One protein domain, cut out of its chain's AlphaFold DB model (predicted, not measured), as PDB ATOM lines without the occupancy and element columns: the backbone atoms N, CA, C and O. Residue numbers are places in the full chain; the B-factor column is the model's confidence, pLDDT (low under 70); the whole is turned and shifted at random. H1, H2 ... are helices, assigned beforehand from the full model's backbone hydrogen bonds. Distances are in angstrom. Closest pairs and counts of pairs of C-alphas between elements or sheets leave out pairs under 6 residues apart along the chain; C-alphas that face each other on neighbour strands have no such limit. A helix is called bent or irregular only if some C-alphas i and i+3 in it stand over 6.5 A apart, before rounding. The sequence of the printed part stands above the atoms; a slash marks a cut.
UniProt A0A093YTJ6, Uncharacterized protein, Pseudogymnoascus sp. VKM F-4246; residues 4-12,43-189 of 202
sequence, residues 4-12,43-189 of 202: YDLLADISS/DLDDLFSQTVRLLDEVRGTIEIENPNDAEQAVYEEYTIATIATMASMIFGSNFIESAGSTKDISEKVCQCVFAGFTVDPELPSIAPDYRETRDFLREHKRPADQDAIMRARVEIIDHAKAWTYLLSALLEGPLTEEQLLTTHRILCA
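AT A GLANCE: This is residues 4 to 12 and 43 to 189 of the 202 residues of an uncharacterized protein of Pseudogymnoascus sp. VKM F-4246 (UniProt A0A093YTJ6). The long helix H6 runs through the middle, with H7 folded back along one side of it as a hairpin; on its other side pack the short H4 and the last part of H3, itself one leg of a second helical hairpin with H2. H1 and H5 are short helices near opposite ends of the longest axis. The printed part has 156 residues with seven named helices, H1 to H7 in chain order, and no named strand: all helix. It is compact, with a radius of gyration of the C-alphas of 16.9 A and spans of 52 by 39 by 30 A.

IN THESE COORDINATES: H1, residues 4 to 12, begins at C-alpha 4 (131.585, 126.299, 135.101); it is irregular, but only just: C-alphas 8 and 11 are 6.9 A apart. H2 is residues 44 to 62, 26.8 A; H3 69 to 96, 40.8 A; H4 103 to 114; H5 128 to 139; H6 146 to 172, 39.6 A; H7 177 to 187, ending at C-alpha 187 (115.947, 116.628, 144.571).

HOW THE PARTS SIT: The hub H6 touches H3, H4, H5 and H7. H6 and H7 form a hairpin at a shallow tilt of 24 degrees; their closest C-alphas, Ala 162 and Thr 183, are 5.1 A apart. H4 touches H6 at a steep tilt of 50 degrees, closest at C-alphas 110 and 160, 5.6 A. H5 only just touches H6, with 3 pairs of C-alphas within 8 A, closest Arg 134 and Ile 149, 6.4 A. H2 and H3 form a hairpin, closest at C-alphas 54 and 82, 5.7 A. Every O i to N i+4 pair is within hydrogen-bond range in H2 to H7, and 3 of 5 in H1.

THE WHOLE: The C-alphas of Asn 66 and Lys 141, the two farthest apart, are 52.9 A apart. Residues 13 to 42 are not printed; C-alphas 12 and 43 are 30.0 A apart across the cut. The link H4 to H5 is long. Residues 11 to 12, 44 to 45 and 65 have pLDDT under 70.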
ATOM      1  N   TYR A   4     130.436 125.495 135.536       78.56
ATOM      2  CA  TYR A   4     131.585 126.299 135.101       78.56
ATOM      3  C   TYR A   4     131.236 127.166 133.884       78.56
ATOM      4  O   TYR A   4     131.538 128.357 133.880       78.56
ATOM      5  N   ASP A   5     130.536 126.599 132.897       80.19
ATOM      6  CA  ASP A   5     130.022 127.332 131.737       80.19
ATOM      7  C   ASP A   5     129.054 128.430 132.190       80.19
ATOM      8  O   ASP A   5     129.090 129.548 131.683       80.19
ATOM      9  N   LEU A   6     128.195 128.110 133.165       79.50
ATOM     10  CA  LEU A   6     127.231 129.055 133.712       79.50
ATOM     11  C   LEU A   6     127.939 130.222 134.401       79.50
ATOM     12  O   LEU A   6     127.594 131.359 134.108       79.50
ATOM     13  N   LEU A   7     128.937 129.948 135.254       78.69
ATOM     14  CA  LEU A   7     129.759 130.948 135.944       78.69
ATOM     15  C   LEU A   7     130.510 131.849 134.953       78.69
ATOM     16  O   LEU A   7     130.580 133.055 135.169       78.69
ATOM     17  N   ALA A   8     131.013 131.287 133.851       76.00
ATOM     18  CA  ALA A   8     131.645 132.050 132.776       76.00
ATOM     19  C   ALA A   8     130.660 132.979 132.031       76.00
ATOM     20  O   ALA A   8     131.056 134.037 131.543       76.00
ATOM     21  N   ASP A   9     129.375 132.618 131.972       73.88
ATOM     22  CA  ASP A   9     128.317 133.373 131.281       73.88
ATOM     23  C   ASP A   9     127.635 134.445 132.166       73.88
ATOM     24  O   ASP A   9     126.862 135.272 131.673       73.88
ATOM     25  N   ILE A  10     127.941 134.488 133.475       73.94
ATOM     26  CA  ILE A  10     127.356 135.456 134.432       73.94
ATOM     27  C   ILE A  10     127.708 136.910 134.085       73.94
ATOM     28  O   ILE A  10     126.974 137.819 134.466       73.94
ATOM     29  N   SER A  11     128.758 137.152 133.295       63.09
ATOM     30  CA  SER A  11     129.123 138.497 132.818       63.09
ATOM     31  C   SER A  11     128.008 139.218 132.054       63.09
ATOM     32  O   SER A  11     127.984 140.444 132.016       63.09
ATOM     33  N   SER A  12     127.049 138.481 131.481       59.94
ATOM     34  CA  SER A  12     125.941 139.056 130.711       59.94
ATOM     35  C   SER A  12     124.617 139.166 131.479       59.94
ATOM     36  O   SER A  12     123.643 139.704 130.940       59.94
ATOM     37  N   ASP A  43     127.407 129.681 159.420       70.62
ATOM     38  CA  ASP A  43     125.971 129.937 159.271       70.62
ATOM     39  C   ASP A  43     125.561 129.851 157.782       70.62
ATOM     40  O   ASP A  43     126.313 130.271 156.897       70.62
ATOM     41  N   LEU A  44     124.381 129.300 157.478       66.56
ATOM     42  CA  LEU A  44     123.872 129.216 156.102       66.56
ATOM     43  C   LEU A  44     123.649 130.598 155.478       66.56
ATOM     44  O   LEU A  44     123.916 130.767 154.287       66.56
ATOM     45  N   ASP A  45     123.199 131.581 156.258       68.88
ATOM     46  CA  ASP A  45     122.988 132.944 155.763       68.88
ATOM     47  C   ASP A  45     124.334 133.608 155.421       68.88
ATOM     48  O   ASP A  45     124.453 134.330 154.421       68.88
ATOM     49  N   ASP A  46     125.380 133.293 156.192       75.06
ATOM     50  CA  ASP A  46     126.750 133.709 155.895       75.06
ATOM     51  C   ASP A  46     127.266 133.031 154.620       75.06
ATOM     52  O   ASP A  46     127.875 133.696 153.782       75.06
ATOM     53  N   LEU A  47     127.016 131.730 154.437       77.12
ATOM     54  CA  LEU A  47     127.412 130.994 153.229       77.12
ATOM     55  C   LEU A  47     126.691 131.510 151.979       77.12
ATOM     56  O   LEU A  47     127.316 131.668 150.927       77.12
ATOM     57  N   PHE A  48     125.402 131.829 152.086       75.44
ATOM     58  CA  PHE A  48     124.651 132.440 150.994       75.44
ATOM     59  C   PHE A  48     125.222 133.818 150.642       75.44
ATOM     60  O   PHE A  48     125.532 134.087 149.481       75.44
ATOM     61  N   SER A  49     125.455 134.664 151.650       76.62
ATOM     62  CA  SER A  49     126.052 135.991 151.467       76.62
ATOM     63  C   SER A  49     127.453 135.913 150.847       76.62
ATOM     64  O   SER A  49     127.793 136.702 149.964       76.62
ATOM     65  N   GLN A  50     128.261 134.934 151.265       81.75
ATOM     66  CA  GLN A  50     129.566 134.652 150.669       81.75
ATOM     67  C   GLN A  50     129.443 134.214 149.212       81.75
ATOM     68  O   GLN A  50     130.208 134.688 148.378       81.75
ATOM     69  N   THR A  51     128.468 133.359 148.895       81.69
ATOM     70  CA  THR A  51     128.224 132.897 147.524       81.69
ATOM     71  C   THR A  51     127.872 134.067 146.612       81.69
ATOM     72  O   THR A  51     128.465 134.201 145.549       81.69
ATOM     73  N   VAL A  52     126.967 134.954 147.037       79.94
ATOM     74  CA  VAL A  52     126.606 136.158 146.267       79.94
ATOM     75  C   VAL A  52     127.825 137.051 146.037       79.94
ATOM     76  O   VAL A  52     128.071 137.466 144.908       79.94
ATOM     77  N   ARG A  53     128.632 137.296 147.080       84.19
ATOM     78  CA  ARG A  53     129.857 138.099 146.960       84.19
ATOM     79  C   ARG A  53     130.845 137.491 145.963       84.19
ATOM     80  O   ARG A  53     131.357 138.205 145.110       84.19
ATOM     81  N   LEU A  54     131.094 136.187 146.057       84.56
ATOM     82  CA  LEU A  54     132.014 135.484 145.163       84.56
ATOM     83  C   LEU A  54     131.512 135.497 143.713       84.56
ATOM     84  O   LEU A  54     132.298 135.705 142.797       84.56
ATOM     85  N   LEU A  55     130.201 135.356 143.491       83.06
ATOM     86  CA  LEU A  55     129.602 135.490 142.159       83.06
ATOM     87  C   LEU A  55     129.791 136.900 141.580       83.06
ATOM     88  O   LEU A  55     130.060 137.044 140.387       83.06
ATOM     89  N   ASP A  56     129.684 137.938 142.412       81.25
ATOM     90  CA  ASP A  56     129.959 139.317 142.006       81.25
ATOM     91  C   ASP A  56     131.449 139.539 141.668       81.25
ATOM     92  O   ASP A  56     131.757 140.245 140.706       81.25
ATOM     93  N   GLU A  57     132.370 138.907 142.405       84.25
ATOM     94  CA  GLU A  57     133.823 138.937 142.147       84.25
ATOM     95  C   GLU A  57     134.199 138.186 140.855       84.25
ATOM     96  O   GLU A  57     134.959 138.705 140.029       84.25
ATOM     97  N   VAL A  58     133.607 137.007 140.628       82.81
ATOM     98  CA  VAL A  58     133.729 136.245 139.374       82.81
ATOM     99  C   VAL A  58     133.271 137.106 138.197       82.81
ATOM    100  O   VAL A  58     133.995 137.233 137.210       82.81
ATOM    101  N   ARG A  59     132.113 137.770 138.321       77.19
ATOM    102  CA  ARG A  59     131.583 138.668 137.287       77.19
ATOM    103  C   ARG A  59     132.540 139.820 136.982       77.19
ATOM    104  O   ARG A  59     132.884 140.020 135.819       77.19
ATOM    105  N   GLY A  60     132.999 140.534 138.011       77.38
ATOM    106  CA  GLY A  60     133.914 141.667 137.843       77.38
ATOM    107  C   GLY A  60     135.234 141.284 137.166       77.38
ATOM    108  O   GLY A  60     135.815 142.098 136.455       77.38
ATOM    109  N   THR A  61     135.682 140.039 137.342       77.88
ATOM    110  CA  THR A  61     136.908 139.540 136.705       77.88
ATOM    111  C   THR A  61     136.686 139.129 135.244       77.88
ATOM    112  O   THR A  61     137.541 139.397 134.406       77.88
ATOM    113  N   ILE A  62     135.533 138.535 134.901       74.62
ATOM    114  CA  ILE A  62     135.199 138.160 133.508       74.62
ATOM    115  C   ILE A  62     135.031 139.397 132.609       74.62
ATOM    116  O   ILE A  62     135.296 139.330 131.411       74.62
ATOM    117  N   GLU A  63     134.609 140.534 133.167       75.69
ATOM    118  CA  GLU A  63     134.476 141.800 132.430       75.69
ATOM    119  C   GLU A  63     135.829 142.401 131.979       75.69
ATOM    120  O   GLU A  63     135.849 143.357 131.201       75.69
ATOM    121  N   ILE A  64     136.967 141.847 132.422       75.88
ATOM    122  CA  ILE A  64     138.307 142.290 132.014       75.88
ATOM    123  C   ILE A  64     138.631 141.758 130.607       75.88
ATOM    124  O   ILE A  64     138.821 140.561 130.395       75.88
ATOM    125  N   GLU A  65     138.755 142.656 129.626       68.12
ATOM    126  CA  GLU A  65     139.190 142.292 128.272       68.12
ATOM    127  C   GLU A  65     140.700 141.972 128.226       68.12
ATOM    128  O   GLU A  65     141.533 142.839 128.478       68.12
ATOM    129  N   ASN A  66     141.051 140.747 127.805       76.44
ATOM    130  CA  ASN A  66     142.424 140.207 127.734       76.44
ATOM    131  C   ASN A  66     143.149 140.167 129.095       76.44
ATOM    132  O   ASN A  66     144.145 140.878 129.271       76.44
ATOM    133  N   PRO A  67     142.686 139.330 130.042       79.12
ATOM    134  CA  PRO A  67     143.299 139.238 131.356       79.12
ATOM    135  C   PRO A  67     144.760 138.783 131.257       79.12
ATOM    136  O   PRO A  67     145.119 137.918 130.453       79.12
ATOM    137  N   ASN A  68     145.614 139.374 132.084       87.69
ATOM    138  CA  ASN A  68     146.975 138.897 132.289       87.69
ATOM    139  C   ASN A  68     146.997 137.643 133.188       87.69
ATOM    140  O   ASN A  68     145.999 137.302 133.824       87.69
ATOM    141  N   ASP A  69     148.150 136.975 133.288       87.62
ATOM    142  CA  ASP A  69     148.296 135.735 134.070       87.62
ATOM    143  C   ASP A  69     147.849 135.871 135.540       87.62
ATOM    144  O   ASP A  69     147.326 134.920 136.118       87.62
ATOM    145  N   ALA A  70     148.027 137.044 136.159       84.88
ATOM    146  CA  ALA A  70     147.594 137.278 137.536       84.88
ATOM    147  C   ALA A  70     146.069 137.447 137.639       84.88
ATOM    148  O   ALA A  70     145.467 136.939 138.579       84.88
ATOM    149  N   GLU A  71     145.435 138.114 136.673       82.12
ATOM    150  CA  GLU A  71     143.972 138.253 136.604       82.12
ATOM    151  C   GLU A  71     143.296 136.899 136.345       82.12
ATOM    152  O   GLU A  71     142.291 136.577 136.977       82.12
ATOM    153  N   GLN A  72     143.899 136.063 135.496       81.31
ATOM    154  CA  GLN A  72     143.446 134.693 135.262       81.31
ATOM    155  C   GLN A  72     143.537 133.834 136.534       81.31
ATOM    156  O   GLN A  72     142.594 133.116 136.863       81.31
ATOM    157  N   ALA A  73     144.641 133.932 137.282       83.62
ATOM    158  CA  ALA A  73     144.797 133.207 138.543       83.62
ATOM    159  C   ALA A  73     143.750 133.628 139.591       83.62
ATOM    160  O   ALA A  73     143.213 132.781 140.300       83.62
ATOM    161  N   VAL A  74     143.419 134.922 139.655       83.81
ATOM    162  CA  VAL A  74     142.371 135.454 140.540       83.81
ATOM    163  C   VAL A  74     140.984 134.934 140.139       83.81
ATOM    164  O   VAL A  74     140.214 134.512 140.999       83.81
ATOM    165  N   TYR A  75     140.670 134.894 138.840       82.06
ATOM    166  CA  TYR A  75     139.425 134.294 138.345       82.06
ATOM    167  C   TYR A  75     139.292 132.817 138.744       82.06
ATOM    168  O   TYR A  75     138.233 132.377 139.204       82.06
ATOM    169  N   GLU A  76     140.369 132.046 138.579       83.38
ATOM    170  CA  GLU A  76     140.410 130.634 138.962       83.38
ATOM    171  C   GLU A  76     140.217 130.462 140.471       83.38
ATOM    172  O   GLU A  76     139.418 129.625 140.891       83.38
ATOM    173  N   GLU A  77     140.870 131.295 141.285       86.06
ATOM    174  CA  GLU A  77     140.711 131.302 142.741       86.06
ATOM    175  C   GLU A  77     139.258 131.575 143.154       86.06
ATOM    176  O   GLU A  77     138.682 130.798 143.919       86.06
ATOM    177  N   TYR A  78     138.625 132.617 142.606       84.31
ATOM    178  CA  TYR A  78     137.227 132.936 142.911       84.31
ATOM    179  C   TYR A  78     136.255 131.865 142.426       84.31
ATOM    180  O   TYR A  78     135.283 131.555 143.119       84.31
ATOM    181  N   THR A  79     136.517 131.247 141.274       82.62
ATOM    182  CA  THR A  79     135.706 130.133 140.765       82.62
ATOM    183  C   THR A  79     135.795 128.927 141.701       82.62
ATOM    184  O   THR A  79     134.770 128.355 142.079       82.62
ATOM    185  N   ILE A  80     137.008 128.568 142.136       84.62
ATOM    186  CA  ILE A  80     137.239 127.485 143.100       84.62
ATOM    187  C   ILE A  80     136.543 127.795 144.430       84.62
ATOM    188  O   ILE A  80     135.839 126.935 144.965       84.62
ATOM    189  N   ALA A  81     136.685 129.021 144.939       85.31
ATOM    190  CA  ALA A  81     136.042 129.458 146.173       85.31
ATOM    191  C   ALA A  81     134.509 129.402 146.065       85.31
ATOM    192  O   ALA A  81     133.858 128.849 146.948       85.31
ATOM    193  N   THR A  82     133.935 129.883 144.957       84.81
ATOM    194  CA  THR A  82     132.487 129.830 144.690       84.81
ATOM    195  C   THR A  82     131.971 128.395 144.757       84.81
ATOM    196  O   THR A  82     130.989 128.107 145.442       84.81
ATOM    197  N   ILE A  83     132.665 127.471 144.089       86.44
ATOM    198  CA  ILE A  83     132.308 126.050 144.060       86.44
ATOM    199  C   ILE A  83     132.394 125.422 145.453       86.44
ATOM    200  O   ILE A  83     131.484 124.689 145.846       86.44
ATOM    201  N   ALA A  84     133.448 125.720 146.214       86.62
ATOM    202  CA  ALA A  84     133.617 125.212 147.572       86.62
ATOM    203  C   ALA A  84     132.517 125.721 148.522       86.62
ATOM    204  O   ALA A  84     131.971 124.946 149.316       86.62
ATOM    205  N   THR A  85     132.129 126.997 148.414       86.31
ATOM    206  CA  THR A  85     131.026 127.568 149.202       86.31
ATOM    207  C   THR A  85     129.688 126.919 148.836       86.31
ATOM    208  O   THR A  85     128.942 126.520 149.730       86.31
ATOM    209  N   MET A  86     129.402 126.714 147.545       89.38
ATOM    210  CA  MET A  86     128.185 126.024 147.092       89.38
ATOM    211  C   MET A  86     128.125 124.565 147.559       89.38
ATOM    212  O   MET A  86     127.094 124.112 148.054       89.38
ATOM    213  N   ALA A  87     129.240 123.839 147.471       90.06
ATOM    214  CA  ALA A  87     129.331 122.479 147.989       90.06
ATOM    215  C   ALA A  87     129.155 122.424 149.516       90.06
ATOM    216  O   ALA A  87     128.524 121.500 150.025       90.06
ATOM    217  N   SER A  88     129.643 123.432 150.247       88.50
ATOM    218  CA  SER A  88     129.429 123.551 151.695       88.50
ATOM    219  C   SER A  88     127.957 123.781 152.051       88.50
ATOM    220  O   SER A  88     127.477 123.193 153.018       88.50
ATOM    221  N   MET A  89     127.217 124.572 151.260       87.31
ATOM    222  CA  MET A  89     125.764 124.725 151.433       87.31
ATOM    223  C   MET A  89     125.027 123.399 151.214       87.31
ATOM    224  O   MET A  89     124.173 123.036 152.020       87.31
ATOM    225  N   ILE A  90     125.388 122.645 150.169       90.50
ATOM    226  CA  ILE A  90     124.814 121.315 149.902       90.50
ATOM    227  C   ILE A  90     125.133 120.348 151.044       90.50
ATOM    228  O   ILE A  90     124.228 119.712 151.576       90.50
ATOM    229  N   PHE A  91     126.394 120.276 151.475       90.25
ATOM    230  CA  PHE A  91     126.784 119.459 152.622       90.25
ATOM    231  C   PHE A  91     125.968 119.823 153.869       90.25
ATOM    232  O   PHE A  91     125.450 118.928 154.533       90.25
ATOM    233  N   GLY A  92     125.805 121.116 154.159       85.12
ATOM    234  CA  GLY A  92     125.011 121.570 155.297       85.12
ATOM    235  C   GLY A  92     123.537 121.178 155.197       85.12
ATOM    236  O   GLY A  92     122.983 120.665 156.168       85.12
ATOM    237  N   SER A  93     122.935 121.336 154.013       85.00
ATOM    238  CA  SER A  93     121.560 120.907 153.726       85.00
ATOM    239  C   SER A  93     121.379 119.412 153.994       85.00
ATOM    240  O   SER A  93     120.521 119.024 154.784       85.00
ATOM    241  N   ASN A  94     122.237 118.570 153.411       86.56
ATOM    242  CA  ASN A  94     122.169 117.123 153.603       86.56
ATOM    243  C   ASN A  94     122.430 116.749 155.071       86.56
ATOM    244  O   ASN A  94     121.792 115.852 155.617       86.56
ATOM    245  N   PHE A  95     123.348 117.443 155.746       84.62
ATOM    246  CA  PHE A  95     123.680 117.152 157.134       84.62
ATOM    247  C   PHE A  95     122.495 117.374 158.086       84.62
ATOM    248  O   PHE A  95     122.274 116.520 158.953       84.62
ATOM    249  N   ILE A  96     121.731 118.462 157.905       78.06
ATOM    250  CA  ILE A  96     120.502 118.753 158.672       78.06
ATOM    251  C   ILE A  96     119.472 117.637 158.485       78.06
ATOM    252  O   ILE A  96     118.919 117.132 159.461       78.06
ATOM    253  N   GLU A  97     119.272 117.189 157.247       76.88
ATOM    254  CA  GLU A  97     118.317 116.128 156.893       76.88
ATOM    255  C   GLU A  97     118.799 114.719 157.278       76.88
ATOM    256  O   GLU A  97     118.176 113.711 156.955       76.88
ATOM    257  N   SER A  98     119.918 114.619 157.999       81.44
ATOM    258  CA  SER A  98     120.566 113.350 158.334       81.44
ATOM    259  C   SER A  98     120.956 112.493 157.119       81.44
ATOM    260  O   SER A  98     121.125 111.279 157.233       81.44
ATOM    261  N   ALA A  99     121.195 113.155 155.992       84.56
ATOM    262  CA  ALA A  99     121.582 112.625 154.694       84.56
ATOM    263  C   ALA A  99     123.087 112.828 154.410       84.56
ATOM    264  O   ALA A  99     123.822 113.444 155.194       84.56
ATOM    265  N   GLY A 100     123.547 112.301 153.273       89.31
ATOM    266  CA  GLY A 100     124.887 112.568 152.733       89.31
ATOM    267  C   GLY A 100     126.064 111.887 153.451       89.31
ATOM    268  O   GLY A 100     125.920 110.873 154.137       89.31
ATOM    269  N   SER A 101     127.263 112.431 153.228       93.00
ATOM    270  CA  SER A 101     128.556 111.870 153.647       93.00
ATOM    271  C   SER A 101     129.447 112.951 154.280       93.00
ATOM    272  O   SER A 101     128.951 114.004 154.676       93.00
ATOM    273  N   THR A 102     130.755 112.710 154.391       92.19
ATOM    274  CA  THR A 102     131.730 113.708 154.849       92.19
ATOM    275  C   THR A 102     131.734 114.939 153.944       92.19
ATOM    276  O   THR A 102     131.307 114.890 152.781       92.19
ATOM    277  N   LYS A 103     132.234 116.059 154.478       90.19
ATOM    278  CA  LYS A 103     132.377 117.308 153.726       90.19
ATOM    279  C   LYS A 103     133.242 117.102 152.480       90.19
ATOM    280  O   LYS A 103     132.786 117.403 151.384       90.19
ATOM    281  N   ASP A 104     134.409 116.480 152.630       91.81
ATOM    282  CA  ASP A 104     135.358 116.236 151.538       91.81
ATOM    283  C   ASP A 104     134.756 115.375 150.414       91.81
ATOM    284  O   ASP A 104     134.903 115.684 149.229       91.81
ATOM    285  N   ILE A 105     134.021 114.310 150.763       94.19
ATOM    286  CA  ILE A 105     133.320 113.480 149.771       94.19
ATOM    287  C   ILE A 105     132.219 114.284 149.079       94.19
ATOM    288  O   ILE A 105     132.058 114.179 147.860       94.19
ATOM    289  N   SER A 106     131.474 115.088 149.839       94.00
ATOM    290  CA  SER A 106     130.408 115.931 149.297       94.00
ATOM    291  C   SER A 106     130.966 116.958 148.312       94.00
ATOM    292  O   SER A 106     130.458 117.068 147.197       94.00
ATOM    293  N   GLU A 107     132.062 117.632 148.665       92.62
ATOM    294  CA  GLU A 107     132.775 118.571 147.796       92.62
ATOM    295  C   GLU A 107     133.271 117.900 146.515       92.62
ATOM    296  O   GLU A 107     133.003 118.397 145.421       92.62
ATOM    297  N   LYS A 108     133.915 116.733 146.624       93.94
ATOM    298  CA  LYS A 108     134.408 115.972 145.469       93.94
ATOM    299  C   LYS A 108     133.286 115.598 144.499       93.94
ATOM    300  O   LYS A 108     133.445 115.725 143.286       93.94
ATOM    301  N   VAL A 109     132.145 115.135 145.015       94.75
ATOM    302  CA  VAL A 109     130.977 114.800 144.185       94.75
ATOM    303  C   VAL A 109     130.390 116.056 143.540       94.75
ATOM    304  O   VAL A 109     130.147 116.049 142.332       94.75
ATOM    305  N   CYS A 110     130.214 117.136 144.308       94.88
ATOM    306  CA  CYS A 110     129.697 118.406 143.799       94.88
ATOM    307  C   CYS A 110     130.580 118.958 142.676       94.88
ATOM    308  O   CYS A 110     130.059 119.297 141.620       94.88
ATOM    309  N   GLN A 111     131.907 118.966 142.843       92.25
ATOM    310  CA  GLN A 111     132.856 119.401 141.813       92.25
ATOM    311  C   GLN A 111     132.680 118.627 140.500       92.25
ATOM    312  O   GLN A 111     132.632 119.235 139.431       92.25
ATOM    313  N   CYS A 112     132.532 117.297 140.560       93.12
ATOM    314  CA  CYS A 112     132.285 116.495 139.362       93.12
ATOM    315  C   CYS A 112     130.966 116.874 138.674       93.12
ATOM    316  O   CYS A 112     130.950 117.066 137.458       93.12
ATOM    317  N   VAL A 113     129.877 117.004 139.439       94.31
ATOM    318  CA  VAL A 113     128.560 117.383 138.898       94.31
ATOM    319  C   VAL A 113     128.599 118.787 138.295       94.31
ATOM    320  O   VAL A 113     128.127 118.993 137.178       94.31
ATOM    321  N   PHE A 114     129.211 119.741 138.990       92.81
ATOM    322  CA  PHE A 114     129.358 121.124 138.550       92.81
ATOM    323  C   PHE A 114     130.204 121.247 137.286       92.81
ATOM    324  O   PHE A 114     129.864 122.040 136.414       92.81
ATOM    325  N   ALA A 115     131.231 120.413 137.118       88.94
ATOM    326  CA  ALA A 115     131.995 120.298 135.874       88.94
ATOM    327  C   ALA A 115     131.224 119.598 134.734       88.94
ATOM    328  O   ALA A 115     131.726 119.479 133.619       88.94
ATOM    329  N   GLY A 116     129.993 119.142 134.986       89.56
ATOM    330  CA  GLY A 116     129.138 118.488 133.997       89.56
ATOM    331  C   GLY A 116     129.434 117.003 133.811       89.56
ATOM    332  O   GLY A 116     128.898 116.383 132.891       89.56
ATOM    333  N   PHE A 117     130.271 116.410 134.665       92.38
ATOM    334  CA  PHE A 117     130.527 114.979 134.622       92.38
ATOM    335  C   PHE A 117     129.350 114.202 135.209       92.38
ATOM    336  O   PHE A 117     128.760 114.570 136.225       92.38
ATOM    337  N   THR A 118     129.032 113.071 134.580       90.88
ATOM    338  CA  THR A 118     128.108 112.101 135.169       90.88
ATOM    339  C   THR A 118     128.828 111.361 136.287       90.88
ATOM    340  O   THR A 118     129.853 110.722 136.055       90.88
ATOM    341  N   VAL A 119     128.289 111.453 137.500       92.06
ATOM    342  CA  VAL A 119     128.791 110.725 138.664       92.06
ATOM    343  C   VAL A 119     127.982 109.445 138.820       92.06
ATOM    344  O   VAL A 119     126.756 109.498 138.893       92.06
ATOM    345  N   ASP A 120     128.670 108.305 138.871       91.06
ATOM    346  CA  ASP A 120     128.031 107.014 139.125       91.06
ATOM    347  C   ASP A 120     127.429 107.001 140.544       91.06
ATOM    348  O   ASP A 120     128.165 107.300 141.502       91.06
ATOM    349  N   PRO A 121     126.120 106.717 140.702       88.94
ATOM    350  CA  PRO A 121     125.498 106.562 142.012       88.94
ATOM    351  C   PRO A 121     126.016 105.331 142.764       88.94
ATOM    352  O   PRO A 121     125.992 105.325 143.994       88.94
ATOM    353  N   GLU A 122     126.513 104.314 142.057       89.88
ATOM    354  CA  GLU A 122     127.113 103.145 142.680       89.88
ATOM    355  C   GLU A 122     128.570 103.413 143.056       89.88
ATOM    356  O   GLU A 122     129.381 103.937 142.288       89.88
ATOM    357  N   LEU A 123     128.923 103.029 144.282       89.25
ATOM    358  CA  LEU A 123     130.267 103.175 144.810       89.25
ATOM    359  C   LEU A 123     130.817 101.797 145.191       89.25
ATOM    360  O   LEU A 123     130.311 101.170 146.124       89.25
ATOM    361  N   PRO A 124     131.864 101.303 144.507       88.81
ATOM    362  CA  PRO A 124     132.453 100.012 144.831       88.81
ATOM    363  C   PRO A 124     132.942  99.964 146.281       88.81
ATOM    364  O   PRO A 124     133.619 100.882 146.741       88.81
ATOM    365  N   SER A 125     132.708  98.857 146.987       88.19
ATOM    366  CA  SER A 125     133.101  98.704 148.402       88.19
ATOM    367  C   SER A 125     134.615  98.786 148.657       88.19
ATOM    368  O   SER A 125     135.063  99.047 149.777       88.19
ATOM    369  N   ILE A 126     135.421  98.591 147.609       90.62
ATOM    370  CA  ILE A 126     136.877  98.761 147.640       90.62
ATOM    371  C   ILE A 126     137.306 100.237 147.603       90.62
ATOM    372  O   ILE A 126     138.428 100.554 148.013       90.62
ATOM    373  N   ALA A 127     136.432 101.145 147.158       91.75
ATOM    374  CA  ALA A 127     136.734 102.566 147.059       91.75
ATOM    375  C   ALA A 127     136.983 103.180 148.454       91.75
ATOM    376  O   ALA A 127     136.293 102.825 149.415       91.75
ATOM    377  N   PRO A 128     137.956 104.099 148.598       93.62
ATOM    378  CA  PRO A 128     138.173 104.840 149.842       93.62
ATOM    379  C   PRO A 128     136.915 105.577 150.311       93.62
ATOM    380  O   PRO A 128     136.488 105.368 151.445       93.62
ATOM    381  N   ASP A 129     136.266 106.304 149.397       93.75
ATOM    382  CA  ASP A 129     135.039 107.066 149.640       93.75
ATOM    383  C   ASP A 129     133.916 106.189 150.238       93.75
ATOM    384  O   ASP A 129     133.127 106.656 151.058       93.75
ATOM    385  N   TYR A 130     133.853 104.893 149.884       95.06
ATOM    386  CA  TYR A 130     132.860 103.964 150.437       95.06
ATOM    387  C   TYR A 130     133.089 103.734 151.929       95.06
ATOM    388  O   TYR A 130     132.156 103.767 152.732       95.06
ATOM    389  N   ARG A 131     134.344 103.470 152.310       94.69
ATOM    390  CA  ARG A 131     134.708 103.200 153.705       94.69
ATOM    391  C   ARG A 131     134.536 104.442 154.562       94.69
ATOM    392  O   ARG A 131     133.982 104.334 155.647       94.69
ATOM    393  N   GLU A 132     134.960 105.587 154.053       95.81
ATOM    394  CA  GLU A 132     134.836 106.859 154.757       95.81
ATOM    395  C   GLU A 132     133.366 107.258 154.946       95.81
ATOM    396  O   GLU A 132     132.966 107.554 156.069       95.81
ATOM    397  N   THR A 133     132.523 107.127 153.911       95.00
ATOM    398  CA  THR A 133     131.069 107.343 154.046       95.00
ATOM    399  C   THR A 133     130.466 106.414 155.098       95.00
ATOM    400  O   THR A 133     129.728 106.851 155.977       95.00
ATOM    401  N   ARG A 134     130.807 105.122 155.063       95.62
ATOM    402  CA  ARG A 134     130.330 104.150 156.055       95.62
ATOM    403  C   ARG A 134     130.727 104.539 157.480       95.62
ATOM    404  O   ARG A 134     129.923 104.398 158.400       95.62
ATOM    405  N   ASP A 135     131.973 104.950 157.677       95.62
ATOM    406  CA  ASP A 135     132.500 105.271 158.999       95.62
ATOM    407  C   ASP A 135     131.868 106.573 159.529       95.62
ATOM    408  O   ASP A 135     131.429 106.600 160.680       95.62
ATOM    409  N   PHE A 136     131.663 107.572 158.663       93.56
ATOM    410  CA  PHE A 136     130.900 108.786 158.964       93.56
ATOM    411  C   PHE A 136     129.455 108.488 159.386       93.56
ATOM    412  O   PHE A 136     128.995 108.970 160.425       93.56
ATOM    413  N   LEU A 137     128.739 107.648 158.627       93.56
ATOM    414  CA  LEU A 137     127.365 107.254 158.953       93.56
ATOM    415  C   LEU A 137     127.294 106.557 160.322       93.56
ATOM    416  O   LEU A 137     126.408 106.854 161.125       93.56
ATOM    417  N   ARG A 138     128.262 105.686 160.638       93.31
ATOM    418  CA  ARG A 138     128.352 105.009 161.946       93.31
ATOM    419  C   ARG A 138     128.602 105.974 163.095       93.31
ATOM    420  O   ARG A 138     127.944 105.853 164.128       93.31
ATOM    421  N   GLU A 139     129.531 106.910 162.926       92.88
ATOM    422  CA  GLU A 139     129.836 107.939 163.926       92.88
ATOM    423  C   GLU A 139     128.590 108.767 164.272       92.88
ATOM    424  O   GLU A 139     128.310 109.038 165.441       92.88
ATOM    425  N   HIS A 140     127.773 109.058 163.260       88.06
ATOM    426  CA  HIS A 140     126.534 109.819 163.394       88.06
ATOM    427  C   HIS A 140     125.309 108.959 163.742       88.06
ATOM    428  O   HIS A 140     124.189 109.468 163.748       88.06
ATOM    429  N   LYS A 141     125.503 107.674 164.081       90.88
ATOM    430  CA  LYS A 141     124.442 106.717 164.458       90.88
ATOM    431  C   LYS A 141     123.364 106.529 163.381       90.88
ATOM    432  O   LYS A 141     122.206 106.268 163.702       90.88
ATOM    433  N   ARG A 142     123.749 106.642 162.111       89.12
ATOM    434  CA  ARG A 142     122.896 106.422 160.936       89.12
ATOM    435  C   ARG A 142     123.092 104.994 160.395       89.12
ATOM    436  O   ARG A 142     124.124 104.372 160.681       89.12
ATOM    437  N   PRO A 143     122.133 104.447 159.622       92.19
ATOM    438  CA  PRO A 143     122.353 103.219 158.862       92.19
ATOM    439  C   PRO A 143     123.611 103.335 157.994       92.19
ATOM    440  O   PRO A 143     123.872 104.384 157.418       92.19
ATOM    441  N   ALA A 144     124.408 102.270 157.934       93.25
ATOM    442  CA  ALA A 144     125.701 102.251 157.238       93.25
ATOM    443  C   ALA A 144     125.908 100.939 156.463       93.25
ATOM    444  O   ALA A 144     127.030 100.432 156.339       93.25
ATOM    445  N   ASP A 145     124.804 100.335 156.027       93.50
ATOM    446  CA  ASP A 145     124.811  99.253 155.049       93.50
ATOM    447  C   ASP A 145     125.035  99.806 153.631       93.50
ATOM    448  O   ASP A 145     125.206 101.009 153.424       93.50
ATOM    449  N   GLN A 146     125.115  98.903 152.654       91.56
ATOM    450  CA  GLN A 146     125.385  99.270 151.269       91.56
ATOM    451  C   GLN A 146     124.323 100.227 150.715       91.56
ATOM    452  O   GLN A 146     124.687 101.209 150.073       91.56
ATOM    453  N   ASP A 147     123.045  99.981 151.006       91.00
ATOM    454  CA  ASP A 147     121.935 100.786 150.497       91.00
ATOM    455  C   ASP A 147     121.977 102.203 151.077       91.00
ATOM    456  O   ASP A 147     121.829 103.175 150.338       91.00
ATOM    457  N   ALA A 148     122.276 102.343 152.372       90.94
ATOM    458  CA  ALA A 148     122.448 103.640 153.019       90.94
ATOM    459  C   ALA A 148     123.621 104.444 152.432       90.94
ATOM    460  O   ALA A 148     123.511 105.654 152.244       90.94
ATOM    461  N   ILE A 149     124.732 103.781 152.097       93.06
ATOM    462  CA  ILE A 149     125.897 104.432 151.475       93.06
ATOM    463  C   ILE A 149     125.570 104.892 150.049       93.06
ATOM    464  O   ILE A 149     125.923 106.012 149.677       93.06
ATOM    465  N   MET A 150     124.888 104.057 149.255       93.31
ATOM    466  CA  MET A 150     124.456 104.453 147.907       93.31
ATOM    467  C   MET A 150     123.464 105.612 147.975       93.31
ATOM    468  O   MET A 150     123.597 106.583 147.235       93.31
ATOM    469  N   ARG A 151     122.515 105.550 148.913       90.94
ATOM    470  CA  ARG A 151     121.536 106.609 149.146       90.94
ATOM    471  C   ARG A 151     122.203 107.941 149.492       90.94
ATOM    472  O   ARG A 151     121.916 108.935 148.837       90.94
ATOM    473  N   ALA A 152     123.142 107.943 150.437       92.12
ATOM    474  CA  ALA A 152     123.902 109.136 150.809       92.12
ATOM    475  C   ALA A 152     124.614 109.775 149.606       92.12
ATOM    476  O   ALA A 152     124.645 110.996 149.458       92.12
ATOM    477  N   ARG A 153     125.187 108.950 148.722       93.81
ATOM    478  CA  ARG A 153     125.858 109.418 147.505       93.81
ATOM    479  C   ARG A 153     124.878 110.020 146.501       93.81
ATOM    480  O   ARG A 153     125.152 111.080 145.945       93.81
ATOM    481  N   VAL A 154     123.757 109.345 146.279       92.81
ATOM    482  CA  VAL A 154     122.674 109.789 145.398       92.81
ATOM    483  C   VAL A 154     122.093 111.128 145.858       92.81
ATOM    484  O   VAL A 154     121.958 112.034 145.043       92.81
ATOM    485  N   GLU A 155     121.846 111.286 147.158       91.56
ATOM    486  CA  GLU A 155     121.361 112.535 147.759       91.56
ATOM    487  C   GLU A 155     122.291 113.718 147.449       91.56
ATOM    488  O   GLU A 155     121.830 114.785 147.053       91.56
ATOM    489  N   ILE A 156     123.613 113.536 147.551       94.00
ATOM    490  CA  ILE A 156     124.579 114.593 147.205       94.00
ATOM    491  C   ILE A 156     124.516 114.924 145.704       94.00
ATOM    492  O   ILE A 156     124.537 116.097 145.324       94.00
ATOM    493  N   ILE A 157     124.437 113.903 144.842       94.38
ATOM    494  CA  ILE A 157     124.370 114.079 143.382       94.38
ATOM    495  C   ILE A 157     123.119 114.873 142.992       94.38
ATOM    496  O   ILE A 157     123.211 115.809 142.194       94.38
ATOM    497  N   ASP A 158     121.962 114.508 143.537       92.94
ATOM    498  CA  ASP A 158     120.687 115.134 143.196       92.94
ATOM    499  C   ASP A 158     120.602 116.567 143.735       92.94
ATOM    500  O   ASP A 158     120.192 117.460 142.991       92.94
ATOM    501  N   HIS A 159     121.119 116.841 144.941       93.38
ATOM    502  CA  HIS A 159     121.263 118.215 145.441       93.38
ATOM    503  C   HIS A 159     122.172 119.073 144.552       93.38
ATOM    504  O   HIS A 159     121.812 120.202 144.214       93.38
ATOM    505  N   ALA A 160     123.315 118.550 144.102       93.75
ATOM    506  CA  ALA A 160     124.215 119.288 143.214       93.75
ATOM    507  C   ALA A 160     123.582 119.582 141.840       93.75
ATOM    508  O   ALA A 160     123.729 120.685 141.300       93.75
ATOM    509  N   LYS A 161     122.832 118.627 141.276       93.38
ATOM    510  CA  LYS A 161     122.077 118.834 140.028       93.38
ATOM    511  C   LYS A 161     120.966 119.866 140.207       93.38
ATOM    512  O   LYS A 161     120.832 120.758 139.372       93.38
ATOM    513  N   ALA A 162     120.194 119.754 141.288       93.00
ATOM    514  CA  ALA A 162     119.103 120.667 141.600       93.00
ATOM    515  C   ALA A 162     119.618 122.099 141.777       93.00
ATOM    516  O   ALA A 162     119.055 123.027 141.202       93.00
ATOM    517  N   TRP A 163     120.737 122.270 142.487       91.19
ATOM    518  CA  TRP A 163     121.400 123.562 142.640       91.19
ATOM    519  C   TRP A 163     121.839 124.155 141.297       91.19
ATOM    520  O   TRP A 163     121.552 125.316 141.010       91.19
ATOM    521  N   THR A 164     122.479 123.350 140.441       90.69
ATOM    522  CA  THR A 164     122.920 123.790 139.103       90.69
ATOM    523  C   THR A 164     121.737 124.276 138.259       90.69
ATOM    524  O   THR A 164     121.817 125.325 137.619       90.69
ATOM    525  N   TYR A 165     120.619 123.544 138.290       91.69
ATOM    526  CA  TYR A 165     119.390 123.935 137.601       91.69
ATOM    527  C   TYR A 165     118.796 125.230 138.175       91.69
ATOM    528  O   TYR A 165     118.497 126.155 137.419       91.69
ATOM    529  N   LEU A 166     118.664 125.320 139.501       90.06
ATOM    530  CA  LEU A 166     118.084 126.482 140.175       90.06
ATOM    531  C   LEU A 166     118.899 127.754 139.919       90.06
ATOM    532  O   LEU A 166     118.326 128.814 139.675       90.06
ATOM    533  N   LEU A 167     120.230 127.653 139.930       86.44
ATOM    534  CA  LEU A 167     121.105 128.782 139.632       86.44
ATOM    535  C   LEU A 167     120.957 129.244 138.178       86.44
ATOM    536  O   LEU A 167     120.889 130.445 137.928       86.44
ATOM    537  N   SER A 168     120.854 128.309 137.229       86.38
ATOM    538  CA  SER A 168     120.581 128.647 135.826       86.38
ATOM    539  C   SER A 168     119.255 129.397 135.689       86.38
ATOM    540  O   SER A 168     119.206 130.446 135.054       86.38
ATOM    541  N   ALA A 169     118.203 128.907 136.350       87.69
ATOM    542  CA  ALA A 169     116.892 129.547 136.363       87.69
ATOM    543  C   ALA A 169     116.933 130.964 136.968       87.69
ATOM    544  O   ALA A 169     116.345 131.886 136.407       87.69
ATOM    545  N   LEU A 170     117.663 131.154 138.073       82.06
ATOM    546  CA  LEU A 170     117.863 132.464 138.705       82.06
ATOM    547  C   LEU A 170     118.562 133.470 137.784       82.06
ATOM    548  O   LEU A 170     118.264 134.661 137.837       82.06
ATOM    549  N   LEU A 171     119.493 133.001 136.955       78.88
ATOM    550  CA  LEU A 171     120.221 133.836 136.001       78.88
ATOM    551  C   LEU A 171     119.392 134.174 134.752       78.88
ATOM    552  O   LEU A 171     119.683 135.157 134.073       78.88
ATOM    553  N   GLU A 172     118.361 133.388 134.440       81.75
ATOM    554  CA  GLU A 172     117.413 133.669 133.354       81.75
ATOM    555  C   GLU A 172     116.357 134.716 133.745       81.75
ATOM    556  O   GLU A 172     115.816 135.402 132.874       81.75
ATOM    557  N   GLY A 173     116.067 134.868 135.041       77.25
ATOM    558  CA  GLY A 173     115.121 135.859 135.546       77.25
ATOM    559  C   GLY A 173     114.475 135.468 136.880       77.25
ATOM    560  O   GLY A 173     114.970 134.596 137.592       77.25
ATOM    561  N   PRO A 174     113.368 136.134 137.264       82.38
ATOM    562  CA  PRO A 174     112.640 135.808 138.488       82.38
ATOM    563  C   PRO A 174     112.180 134.347 138.509       82.38
ATOM    564  O   PRO A 174     111.628 133.858 137.524       82.38
ATOM    565  N   LEU A 175     112.349 133.683 139.655       82.44
ATOM    566  CA  LEU A 175     111.917 132.298 139.825       82.44
ATOM    567  C   LEU A 175     110.408 132.147 139.635       82.44
ATOM    568  O   LEU A 175     109.602 132.883 140.208       82.44
ATOM    569  N   THR A 176     110.044 131.126 138.871       86.94
ATOM    570  CA  THR A 176     108.667 130.680 138.665       86.94
ATOM    571  C   THR A 176     108.365 129.447 139.512       86.94
ATOM    572  O   THR A 176     109.258 128.694 139.906       86.94
ATOM    573  N   GLU A 177     107.081 129.202 139.768       87.44
ATOM    574  CA  GLU A 177     106.633 127.982 140.448       87.44
ATOM    575  C   GLU A 177     107.067 126.715 139.692       87.44
ATOM    576  O   GLU A 177     107.505 125.748 140.307       87.44
ATOM    577  N   GLU A 178     107.030 126.732 138.358       89.81
ATOM    578  CA  GLU A 178     107.455 125.604 137.521       89.81
ATOM    579  C   GLU A 178     108.943 125.261 137.701       89.81
ATOM    580  O   GLU A 178     109.301 124.084 137.809       89.81
ATOM    581  N   GLN A 179     109.811 126.272 137.797       90.88
ATOM    582  CA  GLN A 179     111.241 126.078 138.069       90.88
ATOM    583  C   GLN A 179     111.480 125.534 139.484       90.88
ATOM    584  O   GLN A 179     112.334 124.666 139.683       90.88
ATOM    585  N   LEU A 180     110.703 125.975 140.474       88.81
ATOM    586  CA  LEU A 180     110.785 125.429 141.830       88.81
ATOM    587  C   LEU A 180     110.307 123.976 141.893       88.81
ATOM    588  O   LEU A 180     110.976 123.137 142.493       88.81
ATOM    589  N   LEU A 181     109.203 123.655 141.217       89.12
ATOM    590  CA  LEU A 181     108.707 122.283 141.096       89.12
ATOM    591  C   LEU A 181     109.723 121.386 140.390       89.12
ATOM    592  O   LEU A 181     109.931 120.251 140.806       89.12
ATOM    593  N   THR A 182     110.381 121.884 139.346       92.44
ATOM    594  CA  THR A 182     111.423 121.132 138.636       92.44
ATOM    595  C   THR A 182     112.641 120.897 139.523       92.44
ATOM    596  O   THR A 182     113.103 119.764 139.620       92.44
ATOM    597  N   THR A 183     113.097 121.919 140.252       92.00
ATOM    598  CA  THR A 183     114.154 121.778 141.268       92.00
ATOM    599  C   THR A 183     113.791 120.699 142.292       92.00
ATOM    600  O   THR A 183     114.592 119.805 142.550       92.00
ATOM    601  N   HIS A 184     112.564 120.720 142.818       88.38
ATOM    602  CA  HIS A 184     112.087 119.719 143.774       88.38
ATOM    603  C   HIS A 184     112.040 118.303 143.179       88.38
ATOM    604  O   HIS A 184     112.488 117.354 143.816       88.38
ATOM    605  N   ARG A 185     111.572 118.148 141.934       89.31
ATOM    606  CA  ARG A 185     111.600 116.851 141.238       89.31
ATOM    607  C   ARG A 185     113.019 116.311 141.095       89.31
ATOM    608  O   ARG A 185     113.204 115.113 141.256       89.31
ATOM    609  N   ILE A 186     114.002 117.171 140.819       91.44
ATOM    610  CA  ILE A 186     115.411 116.763 140.745       91.44
ATOM    611  C   ILE A 186     115.897 116.286 142.118       91.44
ATOM    612  O   ILE A 186     116.499 115.220 142.186       91.44
ATOM    613  N   LEU A 187     115.588 117.017 143.197       86.62
ATOM    614  CA  LEU A 187     115.947 116.628 144.571       86.62
ATOM    615  C   LEU A 187     115.367 115.263 144.969       86.62
ATOM    616  O   LEU A 187     116.020 114.486 145.658       86.62
ATOM    617  N   CYS A 188     114.148 114.958 144.523       81.62
ATOM    618  CA  CYS A 188     113.442 113.727 144.880       81.62
ATOM    619  C   CYS A 188     113.548 112.613 143.826       81.62
ATOM    620  O   CYS A 188     112.930 111.563 143.993       81.62
ATOM    621  N   ALA A 189     114.299 112.810 142.738       74.62
ATOM    622  CA  ALA A 189     114.287 111.912 141.580       74.62
ATOM    623  C   ALA A 189     114.674 110.468 141.934       74.62
ATOM    624  O   ALA A 189     114.146 109.514 141.356       74.62
TER     625      ALA A 189